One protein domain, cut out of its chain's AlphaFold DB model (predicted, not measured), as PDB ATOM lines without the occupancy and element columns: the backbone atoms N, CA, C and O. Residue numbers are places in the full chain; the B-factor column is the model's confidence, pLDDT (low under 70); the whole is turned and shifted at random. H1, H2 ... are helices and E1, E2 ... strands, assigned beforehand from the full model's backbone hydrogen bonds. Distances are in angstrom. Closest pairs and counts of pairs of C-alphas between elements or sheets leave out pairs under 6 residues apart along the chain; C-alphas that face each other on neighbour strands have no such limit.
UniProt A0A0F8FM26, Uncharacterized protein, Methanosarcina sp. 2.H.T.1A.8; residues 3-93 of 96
ATOM      1  N   THR A   3      21.878 -52.018 -25.957       56.66
ATOM      2  CA  THR A   3      21.158 -52.285 -24.713       56.66
ATOM      3  C   THR A   3      22.008 -53.209 -23.854       56.66
ATOM      4  O   THR A   3      22.287 -54.334 -24.248       56.66
ATOM      5  N   ARG A   4      22.424 -52.745 -22.671       70.31
ATOM      6  CA  ARG A   4      23.124 -53.588 -21.693       70.31
ATOM      7  C   ARG A   4      22.101 -54.335 -20.854       70.31
ATOM      8  O   ARG A   4      21.333 -53.703 -20.127       70.31
ATOM      9  N   LYS A   5      22.105 -55.664 -20.934       78.25
ATOM     10  CA  LYS A   5      21.296 -56.512 -20.055       78.25
ATOM     11  C   LYS A   5      22.162 -57.000 -18.898       78.25
ATOM     12  O   LYS A   5      23.321 -57.354 -19.091       78.25
ATOM     13  N   ARG A   6      21.612 -56.973 -17.685       83.31
ATOM     14  CA  ARG A   6      22.284 -57.534 -16.510       83.31
ATOM     15  C   ARG A   6      22.389 -59.058 -16.655       83.31
ATOM     16  O   ARG A   6      21.410 -59.693 -17.039       83.31
ATOM     17  N   GLN A   7      23.547 -59.611 -16.309       82.00
ATOM     18  CA  GLN A   7      23.780 -61.047 -16.193       82.00
ATOM     19  C   GLN A   7      22.988 -61.634 -15.019       82.00
ATOM     20  O   GLN A   7      23.011 -61.095 -13.908       82.00
ATOM     21  N   GLU A   8      22.294 -62.747 -15.264       81.75
ATOM     22  CA  GLU A   8      21.547 -63.493 -14.250       81.75
ATOM     23  C   GLU A   8      21.813 -65.009 -14.396       81.75
ATOM     24  O   GLU A   8      21.517 -65.566 -15.455       81.75
ATOM     25  N   PRO A   9      22.340 -65.697 -13.359       82.75
ATOM     26  CA  PRO A   9      22.742 -65.154 -12.059       82.75
ATOM     27  C   PRO A   9      24.009 -64.290 -12.159       82.75
ATOM     28  O   PRO A   9      24.931 -64.605 -12.903       82.75
ATOM     29  N   LEU A  10      24.067 -63.213 -11.370       87.62
ATOM     30  CA  LEU A  10      25.279 -62.406 -11.236       87.62
ATOM     31  C   LEU A  10      26.301 -63.188 -10.402       87.62
ATOM     32  O   LEU A  10      26.091 -63.379  -9.205       87.62
ATOM     33  N   ILE A  11      27.379 -63.642 -11.036       92.44
ATOM     34  CA  ILE A  11      28.483 -64.348 -10.382       92.44
ATOM     35  C   ILE A  11      29.782 -63.712 -10.856       92.44
ATOM     36  O   ILE A  11      30.097 -63.745 -12.042       92.44
ATOM     37  N   TYR A  12      30.533 -63.137  -9.924       93.06
ATOM     38  CA  TYR A  12      31.809 -62.506 -10.220       93.06
ATOM     39  C   TYR A  12      32.902 -63.534 -10.529       93.06
ATOM     40  O   TYR A  12      33.029 -64.551  -9.844       93.06
ATOM     41  N   SER A  13      33.747 -63.242 -11.520       94.25
ATOM     42  CA  SER A  13      34.935 -64.047 -11.793       94.25
ATOM     43  C   SER A  13      35.955 -63.995 -10.645       94.25
ATOM     44  O   SER A  13      36.085 -62.996  -9.930       94.25
ATOM     45  N   ILE A  14      36.746 -65.067 -10.502       93.62
ATOM     46  CA  ILE A  14      37.842 -65.136  -9.516       93.62
ATOM     47  C   ILE A  14      38.826 -63.979  -9.728       93.62
ATOM     48  O   ILE A  14      39.204 -63.311  -8.770       93.62
ATOM     49  N   GLY A  15      39.184 -63.696 -10.986       94.31
ATOM     50  CA  GLY A  15      40.127 -62.629 -11.321       94.31
ATOM     51  C   GLY A  15      39.620 -61.237 -10.940       94.31
ATOM     52  O   GLY A  15      40.394 -60.410 -10.458       94.31
ATOM     53  N   PHE A  16      38.320 -60.971 -11.095       94.88
ATOM     54  CA  PHE A  16      37.728 -59.736 -10.582       94.88
ATOM     55  C   PHE A  16      37.753 -59.697  -9.050       94.88
ATOM     56  O   PHE A  16      38.148 -58.682  -8.474       94.88
ATOM     57  N   GLY A  17      37.415 -60.803  -8.384       95.19
ATOM     58  CA  GLY A  17      37.445 -60.884  -6.924       95.19
ATOM     59  C   GLY A  17      38.831 -60.647  -6.320       95.19
ATOM     60  O   GLY A  17      38.963 -59.889  -5.358       95.19
ATOM     61  N   GLU A  18      39.878 -61.230  -6.902       96.00
ATOM     62  CA  GLU A  18      41.267 -61.000  -6.488       96.00
ATOM     63  C   GLU A  18      41.684 -59.539  -6.682       96.00
ATOM     64  O   GLU A  18      42.278 -58.939  -5.784       96.00
ATOM     65  N   ALA A  19      41.321 -58.936  -7.819       94.56
ATOM     66  CA  ALA A  19      41.627 -57.536  -8.099       94.56
ATOM     67  C   ALA A  19      40.949 -56.584  -7.096       94.56
ATOM     68  O   ALA A  19      41.580 -55.644  -6.612       94.56
ATOM     69  N   VAL A  20      39.688 -56.845  -6.734       93.25
ATOM     70  CA  VAL A  20      38.967 -56.056  -5.722       93.25
ATOM     71  C   VAL A  20      39.626 -56.193  -4.347       93.25
ATOM     72  O   VAL A  20      39.874 -55.181  -3.692       93.25
ATOM     73  N   LYS A  21      39.978 -57.416  -3.926       93.56
ATOM     74  CA  LYS A  21      40.648 -57.668  -2.637       93.56
ATOM     75  C   LYS A  21      42.043 -57.049  -2.562       93.56
ATOM     76  O   LYS A  21      42.464 -56.640  -1.485       93.56
ATOM     77  N   HIS A  22      42.748 -56.950  -3.687       92.81
ATOM     78  CA  HIS A  22      44.051 -56.294  -3.741       92.81
ATOM     79  C   HIS A  22      43.963 -54.783  -3.472       92.81
ATOM     80  O   HIS A  22      44.771 -54.253  -2.714       92.81
ATOM     81  N   VAL A  23      42.975 -54.099  -4.060       88.88
ATOM     82  CA  VAL A  23      42.791 -52.641  -3.905       88.88
ATOM     83  C   VAL A  23      42.108 -52.288  -2.580       88.88
ATOM     84  O   VAL A  23      42.385 -51.246  -1.988       88.88
ATOM     85  N   PHE A  24      41.234 -53.161  -2.073       88.56
ATOM     86  CA  PHE A  24      40.471 -52.944  -0.842       88.56
ATOM     87  C   PHE A  24      40.723 -54.027   0.223       88.56
ATOM     88  O   PHE A  24      39.765 -54.605   0.741       88.56
ATOM     89  N   PRO A  25      41.982 -54.283   0.626       88.44
ATOM     90  CA  PRO A  25      42.321 -55.431   1.473       88.44
ATOM     91  C   PRO A  25      41.635 -55.394   2.843       88.44
ATOM     92  O   PRO A  25      41.289 -56.434   3.393       88.44
ATOM     93  N   ASN A  26      41.384 -54.192   3.367       90.56
ATOM     94  CA  ASN A  26      40.845 -53.978   4.713       90.56
ATOM     95  C   ASN A  26      39.387 -53.489   4.719       90.56
ATOM     96  O   ASN A  26      38.881 -53.085   5.762       90.56
ATOM     97  N   SER A  27      38.711 -53.454   3.566       89.75
ATOM     98  CA  SER A  27      37.338 -52.946   3.494       89.75
ATOM     99  C   SER A  27      36.336 -54.075   3.704       89.75
ATOM    100  O   SER A  27      35.975 -54.784   2.765       89.75
ATOM    101  N   GLU A  28      35.847 -54.221   4.936       92.94
ATOM    102  CA  GLU A  28      34.829 -55.224   5.282       92.94
ATOM    103  C   GLU A  28      33.565 -55.089   4.423       92.94
ATOM    104  O   GLU A  28      33.006 -56.083   3.969       92.94
ATOM    105  N   ILE A  29      33.146 -53.851   4.137       91.94
ATOM    106  CA  ILE A  29      31.953 -53.581   3.327       91.94
ATOM    107  C   ILE A  29      32.155 -54.060   1.887       91.94
ATOM    108  O   ILE A  29      31.273 -54.717   1.339       91.94
ATOM    109  N   VAL A  30      33.307 -53.760   1.277       92.06
ATOM    110  CA  VAL A  30      33.608 -54.176  -0.104       92.06
ATOM    111  C   VAL A  30      33.751 -55.692  -0.189       92.06
ATOM    112  O   VAL A  30      33.183 -56.296  -1.094       92.06
ATOM    113  N   ASN A  31      34.440 -56.308   0.774       93.19
ATOM    114  CA  ASN A  31      34.607 -57.759   0.827       93.19
ATOM    115  C   ASN A  31      33.260 -58.476   0.953       93.19
ATOM    116  O   ASN A  31      32.989 -59.395   0.184       93.19
ATOM    117  N   ARG A  32      32.375 -57.997   1.834       95.50
ATOM    118  CA  ARG A  32      31.019 -58.536   1.968       95.50
ATOM    119  C   ARG A  32      30.219 -58.406   0.668       95.50
ATOM    120  O   ARG A  32      29.638 -59.382   0.211       95.50
ATOM    121  N   LEU A  33      30.214 -57.226   0.040       94.56
ATOM    122  CA  LEU A  33      29.484 -57.008  -1.220       94.56
ATOM    123  C   LEU A  33      30.022 -57.871  -2.370       94.56
ATOM    124  O   LEU A  33      29.251 -58.290  -3.235       94.56
ATOM    125  N   LEU A  34      31.331 -58.127  -2.386       94.81
ATOM    126  CA  LEU A  34      31.969 -59.025  -3.339       94.81
ATOM    127  C   LEU A  34      31.527 -60.479  -3.120       94.81
ATOM    128  O   LEU A  34      31.143 -61.140  -4.081       94.81
ATOM    129  N   GLU A  35      31.534 -60.960  -1.877       94.25
ATOM    130  CA  GLU A  35      31.124 -62.329  -1.521       94.25
ATOM    131  C   GLU A  35      29.634 -62.587  -1.780       94.25
ATOM    132  O   GLU A  35      29.253 -63.665  -2.235       94.25
ATOM    133  N   GLU A  36      28.792 -61.576  -1.573       95.25
ATOM    134  CA  GLU A  36      27.353 -61.624  -1.858       95.25
ATOM    135  C   GLU A  36      27.024 -61.542  -3.362       95.25
ATOM    136  O   GLU A  36      25.852 -61.584  -3.733       95.25
ATOM    137  N   ASN A  37      28.026 -61.389  -4.239       93.38
ATOM    138  CA  ASN A  37      27.845 -61.049  -5.655       93.38
ATOM    139  C   ASN A  37      26.897 -59.849  -5.851       93.38
ATOM    140  O   ASN A  37      26.063 -59.801  -6.758       93.38
ATOM    141  N   SER A  38      26.990 -58.866  -4.954       93.31
ATOM    142  CA  SER A  38      26.045 -57.760  -4.890       93.31
ATOM    143  C   SER A  38      26.274 -56.785  -6.035       93.31
ATOM    144  O   SER A  38      27.379 -56.268  -6.215       93.31
ATOM    145  N   PHE A  39      25.210 -56.453  -6.770       90.25
ATOM    146  CA  PHE A  39      25.233 -55.395  -7.785       90.25
ATOM    147  C   PHE A  39      25.685 -54.049  -7.195       90.25
ATOM    148  O   PHE A  39      26.355 -53.266  -7.865       90.25
ATOM    149  N   THR A  40      25.394 -53.805  -5.913       90.56
ATOM    150  CA  THR A  40      25.755 -52.569  -5.207       90.56
ATOM    151  C   THR A  40      27.267 -52.357  -5.112       90.56
ATOM    152  O   THR A  40      27.709 -51.222  -4.937       90.56
ATOM    153  N   LEU A  41      28.083 -53.402  -5.302       91.44
ATOM    154  CA  LEU A  41      29.536 -53.263  -5.398       91.44
ATOM    155  C   LEU A  41      29.943 -52.246  -6.477       91.44
ATOM    156  O   LEU A  41      30.862 -51.464  -6.256       91.44
ATOM    157  N   GLY A  42      29.211 -52.183  -7.594       88.94
ATOM    158  CA  GLY A  42      29.441 -51.194  -8.645       88.94
ATOM    159  C   GLY A  42      29.357 -49.759  -8.140       88.94
ATOM    160  O   GLY A  42      30.201 -48.949  -8.505       88.94
ATOM    161  N   HIS A  43      28.423 -49.453  -7.232       84.50
ATOM    162  CA  HIS A  43      28.352 -48.136  -6.596       84.50
ATOM    163  C   HIS A  43      29.562 -47.872  -5.702       84.50
ATOM    164  O   HIS A  43      30.044 -46.759  -5.680       84.50
ATOM    165  N   TYR A  44      30.141 -48.860  -5.024       84.06
ATOM    166  CA  TYR A  44      31.362 -48.627  -4.237       84.06
ATOM    167  C   TYR A  44      32.604 -48.432  -5.112       84.06
ATOM    168  O   TYR A  44      33.496 -47.658  -4.765       84.06
ATOM    169  N   LEU A  45      32.654 -49.105  -6.261       85.81
ATOM    170  CA  LEU A  45      33.738 -48.953  -7.230       85.81
ATOM    171  C   LEU A  45      33.611 -47.652  -8.041       85.81
ATOM    172  O   LEU A  45      34.626 -47.067  -8.411       85.81
ATOM    173  N   ASN A  46      32.382 -47.187  -8.271       79.88
ATOM    174  CA  ASN A  46      32.060 -45.956  -8.995       79.88
ATOM    175  C   ASN A  46      32.023 -44.712  -8.087       79.88
ATOM    176  O   ASN A  46      32.579 -43.671  -8.417       79.88
ATOM    177  N   GLU A  47      31.368 -44.819  -6.931       57.22
ATOM    178  CA  GLU A  47      31.046 -43.738  -5.983       57.22
ATOM    179  C   GLU A  47      31.932 -43.753  -4.727       57.22
ATOM    180  O   GLU A  47      31.794 -42.891  -3.861       57.22
ATOM    181  N   GLY A  48      32.916 -44.654  -4.635       52.62
ATOM    182  CA  GLY A  48      33.921 -44.701  -3.566       52.62
ATOM    183  C   GLY A  48      34.920 -43.530  -3.530       52.62
ATOM    184  O   GLY A  48      36.062 -43.734  -3.107       52.62
ATOM    185  N   GLY A  49      34.524 -42.324  -3.955       46.81
ATOM    186  CA  GLY A  49      35.069 -41.083  -3.395       46.81
ATOM    187  C   GLY A  49      35.934 -40.186  -4.279       46.81
ATOM    188  O   GLY A  49      36.401 -39.175  -3.771       46.81
ATOM    189  N   PHE A  50      36.126 -40.471  -5.568       49.69
ATOM    190  CA  PHE A  50      36.661 -39.454  -6.484       49.69
ATOM    191  C   PHE A  50      35.699 -39.239  -7.649       49.69
ATOM    192  O   PHE A  50      35.928 -39.780  -8.732       49.69
ATOM    193  N   PRO A  51      34.667 -38.377  -7.494       53.38
ATOM    194  CA  PRO A  51      34.366 -37.495  -8.618       53.38
ATOM    195  C   PRO A  51      35.720 -36.918  -9.028       53.38
ATOM    196  O   PRO A  51      36.420 -36.431  -8.141       53.38
ATOM    197  N   SER A  52      36.135 -37.131 -10.283       62.81
ATOM    198  CA  SER A  52      37.367 -36.604 -10.899       62.81
ATOM    199  C   SER A  52      38.124 -35.659  -9.965       62.81
ATOM    200  O   SER A  52      37.570 -34.588  -9.702       62.81
ATOM    201  N   ILE A  53      39.287 -36.075  -9.426       75.25
ATOM    202  CA  ILE A  53      40.019 -35.353  -8.360       75.25
ATOM    203  C   ILE A  53      39.803 -33.850  -8.549       75.25
ATOM    204  O   ILE A  53      40.241 -33.323  -9.577       75.25
ATOM    205  N   PRO A  54      39.050 -33.179  -7.653       83.94
ATOM    206  CA  PRO A  54      38.554 -31.849  -7.954       83.94
ATOM    207  C   PRO A  54      39.707 -30.923  -8.314       83.94
ATOM    208  O   PRO A  54      40.716 -30.902  -7.611       83.94
ATOM    209  N   ALA A  55      39.561 -30.143  -9.386       87.06
ATOM    210  CA  ALA A  55      40.650 -29.297  -9.872       87.06
ATOM    211  C   ALA A  55      41.191 -28.365  -8.773       87.06
ATOM    212  O   ALA A  55      42.397 -28.173  -8.674       87.06
ATOM    213  N   PHE A  56      40.317 -27.863  -7.890       90.75
ATOM    214  CA  PHE A  56      40.736 -27.051  -6.746       90.75
ATOM    215  C   PHE A  56      41.662 -27.820  -5.788       90.75
ATOM    216  O   PHE A  56      42.642 -27.259  -5.320       90.75
ATOM    217  N   LEU A  57      41.392 -29.104  -5.527       89.12
ATOM    218  CA  LEU A  57      42.214 -29.938  -4.651       89.12
ATOM    219  C   LEU A  57      43.581 -30.196  -5.287       89.12
ATOM    220  O   LEU A  57      44.595 -30.095  -4.603       89.12
ATOM    221  N   VAL A  58      43.611 -30.461  -6.597       90.94
ATOM    222  CA  VAL A  58      44.860 -30.598  -7.361       90.94
ATOM    223  C   VAL A  58      45.704 -29.331  -7.232       90.94
ATOM    224  O   VAL A  58      46.867 -29.415  -6.844       90.94
ATOM    225  N   VAL A  59      45.115 -28.162  -7.503       94.06
ATOM    226  CA  VAL A  59      45.804 -26.865  -7.410       94.06
ATOM    227  C   VAL A  59      46.318 -26.625  -5.991       94.06
ATOM    228  O   VAL A  59      47.510 -26.390  -5.822       94.06
ATOM    229  N   SER A  60      45.476 -26.786  -4.966       95.31
ATOM    230  CA  SER A  60      45.885 -26.585  -3.570       95.31
ATOM    231  C   SER A  60      47.000 -27.536  -3.125       95.31
ATOM    232  O   SER A  60      47.867 -27.143  -2.348       95.31
ATOM    233  N   MET A  61      47.011 -28.787  -3.597       94.38
ATOM    234  CA  MET A  61      48.087 -29.734  -3.285       94.38
ATOM    235  C   MET A  61      49.398 -29.358  -3.980       94.38
ATOM    236  O   MET A  61      50.450 -29.445  -3.350       94.38
ATOM    237  N   LEU A  62      49.344 -28.895  -5.231       95.38
ATOM    238  CA  LEU A  62      50.522 -28.418  -5.960       95.38
ATOM    239  C   LEU A  62      51.106 -27.146  -5.329       95.38
ATOM    240  O   LEU A  62      52.314 -27.079  -5.114       95.38
ATOM    241  N   GLU A  63      50.263 -26.176  -4.970       96.88
ATOM    242  CA  GLU A  63      50.680 -24.949  -4.273       96.88
ATOM    243  C   GLU A  63      51.311 -25.247  -2.906       96.88
ATOM    244  O   GLU A  63      52.271 -24.592  -2.503       96.88
ATOM    245  N   ALA A  64      50.815 -26.273  -2.209       96.44
ATOM    246  CA  ALA A  64      51.359 -26.733  -0.935       96.44
ATOM    247  C   ALA A  64      52.599 -27.645  -1.070       96.44
ATOM    248  O   ALA A  64      53.095 -28.129  -0.052       96.44
ATOM    249  N   GLY A  65      53.076 -27.929  -2.288       96.31
ATOM    250  CA  GLY A  65      54.209 -28.830  -2.535       96.31
ATOM    251  C   GLY A  65      53.929 -30.317  -2.265       96.31
ATOM    252  O   GLY A  65      54.863 -31.110  -2.192       96.31
ATOM    253  N   LYS A  66      52.657 -30.716  -2.137       96.12
ATOM    254  CA  LYS A  66      52.193 -32.084  -1.826       96.12
ATOM    255  C   LYS A  66      52.069 -32.968  -3.069       96.12
ATOM    256  O   LYS A  66      51.042 -33.606  -3.320       96.12
ATOM    257  N   THR A  67      53.098 -32.953  -3.910       94.06
ATOM    258  CA  THR A  67      53.088 -33.651  -5.204       94.06
ATOM    259  C   THR A  67      53.063 -35.173  -5.034       94.06
ATOM    260  O   THR A  67      52.437 -35.871  -5.831       94.06
ATOM    261  N   GLU A  68      53.697 -35.703  -3.985       94.81
ATOM    262  CA  GLU A  68      53.721 -37.145  -3.705       94.81
ATOM    263  C   GLU A  68      52.350 -37.669  -3.268       94.81
ATOM    264  O   GLU A  68      51.879 -38.689  -3.778       94.81
ATOM    265  N   GLU A  69      51.659 -36.950  -2.381       92.50
ATOM    266  CA  GLU A  69      50.302 -37.298  -1.967       92.50
ATOM    267  C   GLU A  69      49.324 -37.193  -3.132       92.50
ATOM    268  O   GLU A  69      48.450 -38.048  -3.276       92.50
ATOM    269  N   LEU A  70      49.490 -36.187  -3.996       91.38
ATOM    270  CA  LEU A  70      48.679 -36.040  -5.202       91.38
ATOM    271  C   LEU A  70      48.895 -37.218  -6.163       91.38
ATOM    272  O   LEU A  70      47.929 -37.749  -6.714       91.38
ATOM    273  N   LEU A  71      50.140 -37.670  -6.336       91.25
ATOM    274  CA  LEU A  71      50.450 -38.847  -7.147       91.25
ATOM    275  C   LEU A  71      49.816 -40.117  -6.567       91.25
ATOM    276  O   LEU A  71      49.274 -40.930  -7.319       91.25
ATOM    277  N   LYS A  72      49.871 -40.296  -5.244       90.06
ATOM    278  CA  LYS A  72      49.218 -41.424  -4.569       90.06
ATOM    279  C   LYS A  72      47.705 -41.399  -4.805       90.06
ATOM    280  O   LYS A  72      47.143 -42.407  -5.222       90.06
ATOM    281  N   LEU A  73      47.087 -40.233  -4.637       87.25
ATOM    282  CA  LEU A  73      45.662 -40.017  -4.878       87.25
ATOM    283  C   LEU A  73      45.252 -40.372  -6.312       87.25
ATOM    284  O   LEU A  73      44.249 -41.046  -6.536       87.25
ATOM    285  N   ALA A  74      46.054 -39.939  -7.286       87.19
ATOM    286  CA  ALA A  74      45.828 -40.222  -8.698       87.19
ATOM    287  C   ALA A  74      45.903 -41.723  -9.010       87.19
ATOM    288  O   ALA A  74      45.057 -42.235  -9.742       87.19
ATOM    289  N   LYS A  75      46.873 -42.441  -8.427       87.62
ATOM    290  CA  LYS A  75      46.996 -43.898  -8.587       87.62
ATOM    291  C   LYS A  75      45.790 -44.637  -8.010       87.62
ATOM    292  O   LYS A  75      45.217 -45.477  -8.695       87.62
ATOM    293  N   GLU A  76      45.365 -44.278  -6.800       86.19
ATOM    294  CA  GLU A  76      44.191 -44.880  -6.156       86.19
ATOM    295  C   GLU A  76      42.906 -44.642  -6.969       86.19
ATOM    296  O   GLU A  76      42.084 -45.547  -7.128       86.19
ATOM    297  N   ALA A  77      42.730 -43.436  -7.520       84.62
ATOM    298  CA  ALA A  77      41.586 -43.119  -8.370       84.62
ATOM    299  C   ALA A  77      41.575 -43.956  -9.663       84.62
ATOM    300  O   ALA A  77      40.526 -44.469 -10.063       84.62
ATOM    301  N   GLU A  78      42.736 -44.138 -10.295       87.00
ATOM    302  CA  GLU A  78      42.871 -44.941 -11.514       87.00
ATOM    303  C   GLU A  78      42.598 -46.433 -11.264       87.00
ATOM    304  O   GLU A  78      41.904 -47.080 -12.052       87.00
ATOM    305  N   GLU A  79      43.073 -46.983 -10.145       88.75
ATOM    306  CA  GLU A  79      42.801 -48.374  -9.762       88.75
ATOM    307  C   GLU A  79      41.305 -48.627  -9.544       88.75
ATOM    308  O   GLU A  79      40.755 -49.593 -10.081       88.75
ATOM    309  N   LYS A  80      40.608 -47.727  -8.837       86.75
ATOM    310  CA  LYS A  80      39.150 -47.829  -8.651       86.75
ATOM    311  C   LYS A  80      38.397 -47.745  -9.975       86.75
ATOM    312  O   LYS A  80      37.514 -48.565 -10.229       86.75
ATOM    313  N   ARG A  81      38.788 -46.815 -10.856       86.88
ATOM    314  CA  ARG A  81      38.211 -46.687 -12.204       86.88
ATOM    315  C   ARG A  81      38.364 -47.986 -12.997       86.88
ATOM    316  O   ARG A  81      37.405 -48.446 -13.616       86.88
ATOM    317  N   ARG A  82      39.548 -48.604 -12.957       90.25
ATOM    318  CA  ARG A  82      39.804 -49.896 -13.605       90.25
ATOM    319  C   ARG A  82      38.903 -50.998 -13.048       90.25
ATOM    320  O   ARG A  82      38.334 -51.751 -13.836       90.25
ATOM    321  N   LEU A  83      38.746 -51.085 -11.726       92.12
ATOM    322  CA  LEU A  83      37.858 -52.069 -11.100       92.12
ATOM    323  C   LEU A  83      36.397 -51.867 -11.496       92.12
ATOM    324  O   LEU A  83      35.712 -52.845 -11.774       92.12
ATOM    325  N   TYR A  84      35.919 -50.626 -11.583       90.94
ATOM    326  CA  TYR A  84      34.559 -50.352 -12.046       90.94
ATOM    327  C   TYR A  84      34.334 -50.803 -13.498       90.94
ATOM    328  O   TYR A  84      33.302 -51.389 -13.824       90.94
ATOM    329  N   GLU A  85      35.314 -50.590 -14.376       89.94
ATOM    330  CA  GLU A  85      35.226 -51.077 -15.755       89.94
ATOM    331  C   GLU A  85      35.291 -52.607 -15.851       89.94
ATOM    332  O   GLU A  85      34.632 -53.187 -16.713       89.94
ATOM    333  N   MET A  86      36.031 -53.277 -14.961       92.69
ATOM    334  CA  MET A  86      35.965 -54.737 -14.835       92.69
ATOM    335  C   MET A  86      34.578 -55.176 -14.361       92.69
ATOM    336  O   MET A  86      33.943 -55.985 -15.027       92.69
ATOM    337  N   TRP A  87      34.065 -54.570 -13.288       93.25
ATOM    338  CA  TRP A  87      32.733 -54.842 -12.747       93.25
ATOM    339  C   TRP A  87      31.641 -54.712 -13.812       93.25
ATOM    340  O   TRP A  87      30.814 -55.604 -13.958       93.25
ATOM    341  N   LYS A  88      31.664 -53.652 -14.629       91.25
ATOM    342  CA  LYS A  88      30.693 -53.479 -15.721       91.25
ATOM    343  C   LYS A  88      30.675 -54.661 -16.691       91.25
ATOM    344  O   LYS A  88      29.601 -55.001 -17.172       91.25
ATOM    345  N   LYS A  89      31.830 -55.263 -16.988       90.56
ATOM    346  CA  LYS A  89      31.928 -56.431 -17.879       90.56
ATOM    347  C   LYS A  89      31.417 -57.709 -17.219       90.56
ATOM    348  O   LYS A  89      30.836 -58.543 -17.898       90.56
ATOM    349  N   GLU A  90      31.630 -57.847 -15.914       90.12
ATOM    350  CA  GLU A  90      31.101 -58.966 -15.122       90.12
ATOM    351  C   GLU A  90      29.575 -58.879 -14.973       90.12
ATOM    352  O   GLU A  90      28.892 -59.887 -14.892       90.12
ATOM    353  N   VAL A  91      29.020 -57.667 -14.911       90.00
ATOM    354  CA  VAL A  91      27.597 -57.464 -14.603       90.00
ATOM    355  C   VAL A  91      26.726 -57.352 -15.838       90.00
ATOM    356  O   VAL A  91      25.560 -57.740 -15.786       90.00
ATOM    357  N   TYR A  92      27.244 -56.794 -16.927       88.50
ATOM    358  CA  TYR A  92      26.459 -56.537 -18.124       88.50
ATOM    359  C   TYR A  92      26.941 -57.391 -19.288       88.50
ATOM    360  O   TYR A  92      28.113 -57.370 -19.651       88.50
ATOM    361  N   GLU A  93      26.005 -58.090 -19.918       74.94
ATOM    362  CA  GLU A  93      26.190 -58.626 -21.260       74.94
ATOM    363  C   GLU A  93      26.083 -57.491 -22.278       74.94
ATOM    364  O   GLU A  93      25.182 -56.644 -22.211       74.94
TER     365      GLU A  93
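AT A GLANCE: This is residues 3 to 93 of the 96 residues of an uncharacterized protein of Methanosarcina sp. 2.H.T.1A.8 (UniProt A0A0F8FM26). One long helix, H5, makes the long axis; H1 and H3 pack on its later part, H2 bridges those two, and H4 folds back at its other end. The printed part has 91 residues, mostly helix: strand E1, then helices H1 to H5. It is loose, radius of gyration of the C-alphas 15.3 A, spanning 50 by 32 by 18 A.

HOW THE PARTS SIT: E1, residues 4 to 6, pairs with no named strand; its residues 5 to 6 pair antiparallel with 92 to 93. H1, 14 to 23, and H2, 28 to 35, form a hairpin, closest C-alphas Gly 17 and Leu 34, 6.8 A. H3, 41 to 47, touches H5, 67 to 91, at a steep tilt of 40 degrees, closest C-alphas Leu 45 and Tyr 84, 5.1 A. Every helix O i to N i+4 pair is within hydrogen-bond range.

IN THESE COORDINATES: H4, 55 to 63, is 12.3 A long. H5 runs 36.1 A from C-alpha 67 (53.088, -33.651, -5.204) to C-alpha 91 (27.597, -57.464, -14.603).

THE WHOLE: The printed part has no cut and no long link. Residues 3 and 47 to 52 are under pLDDT 70.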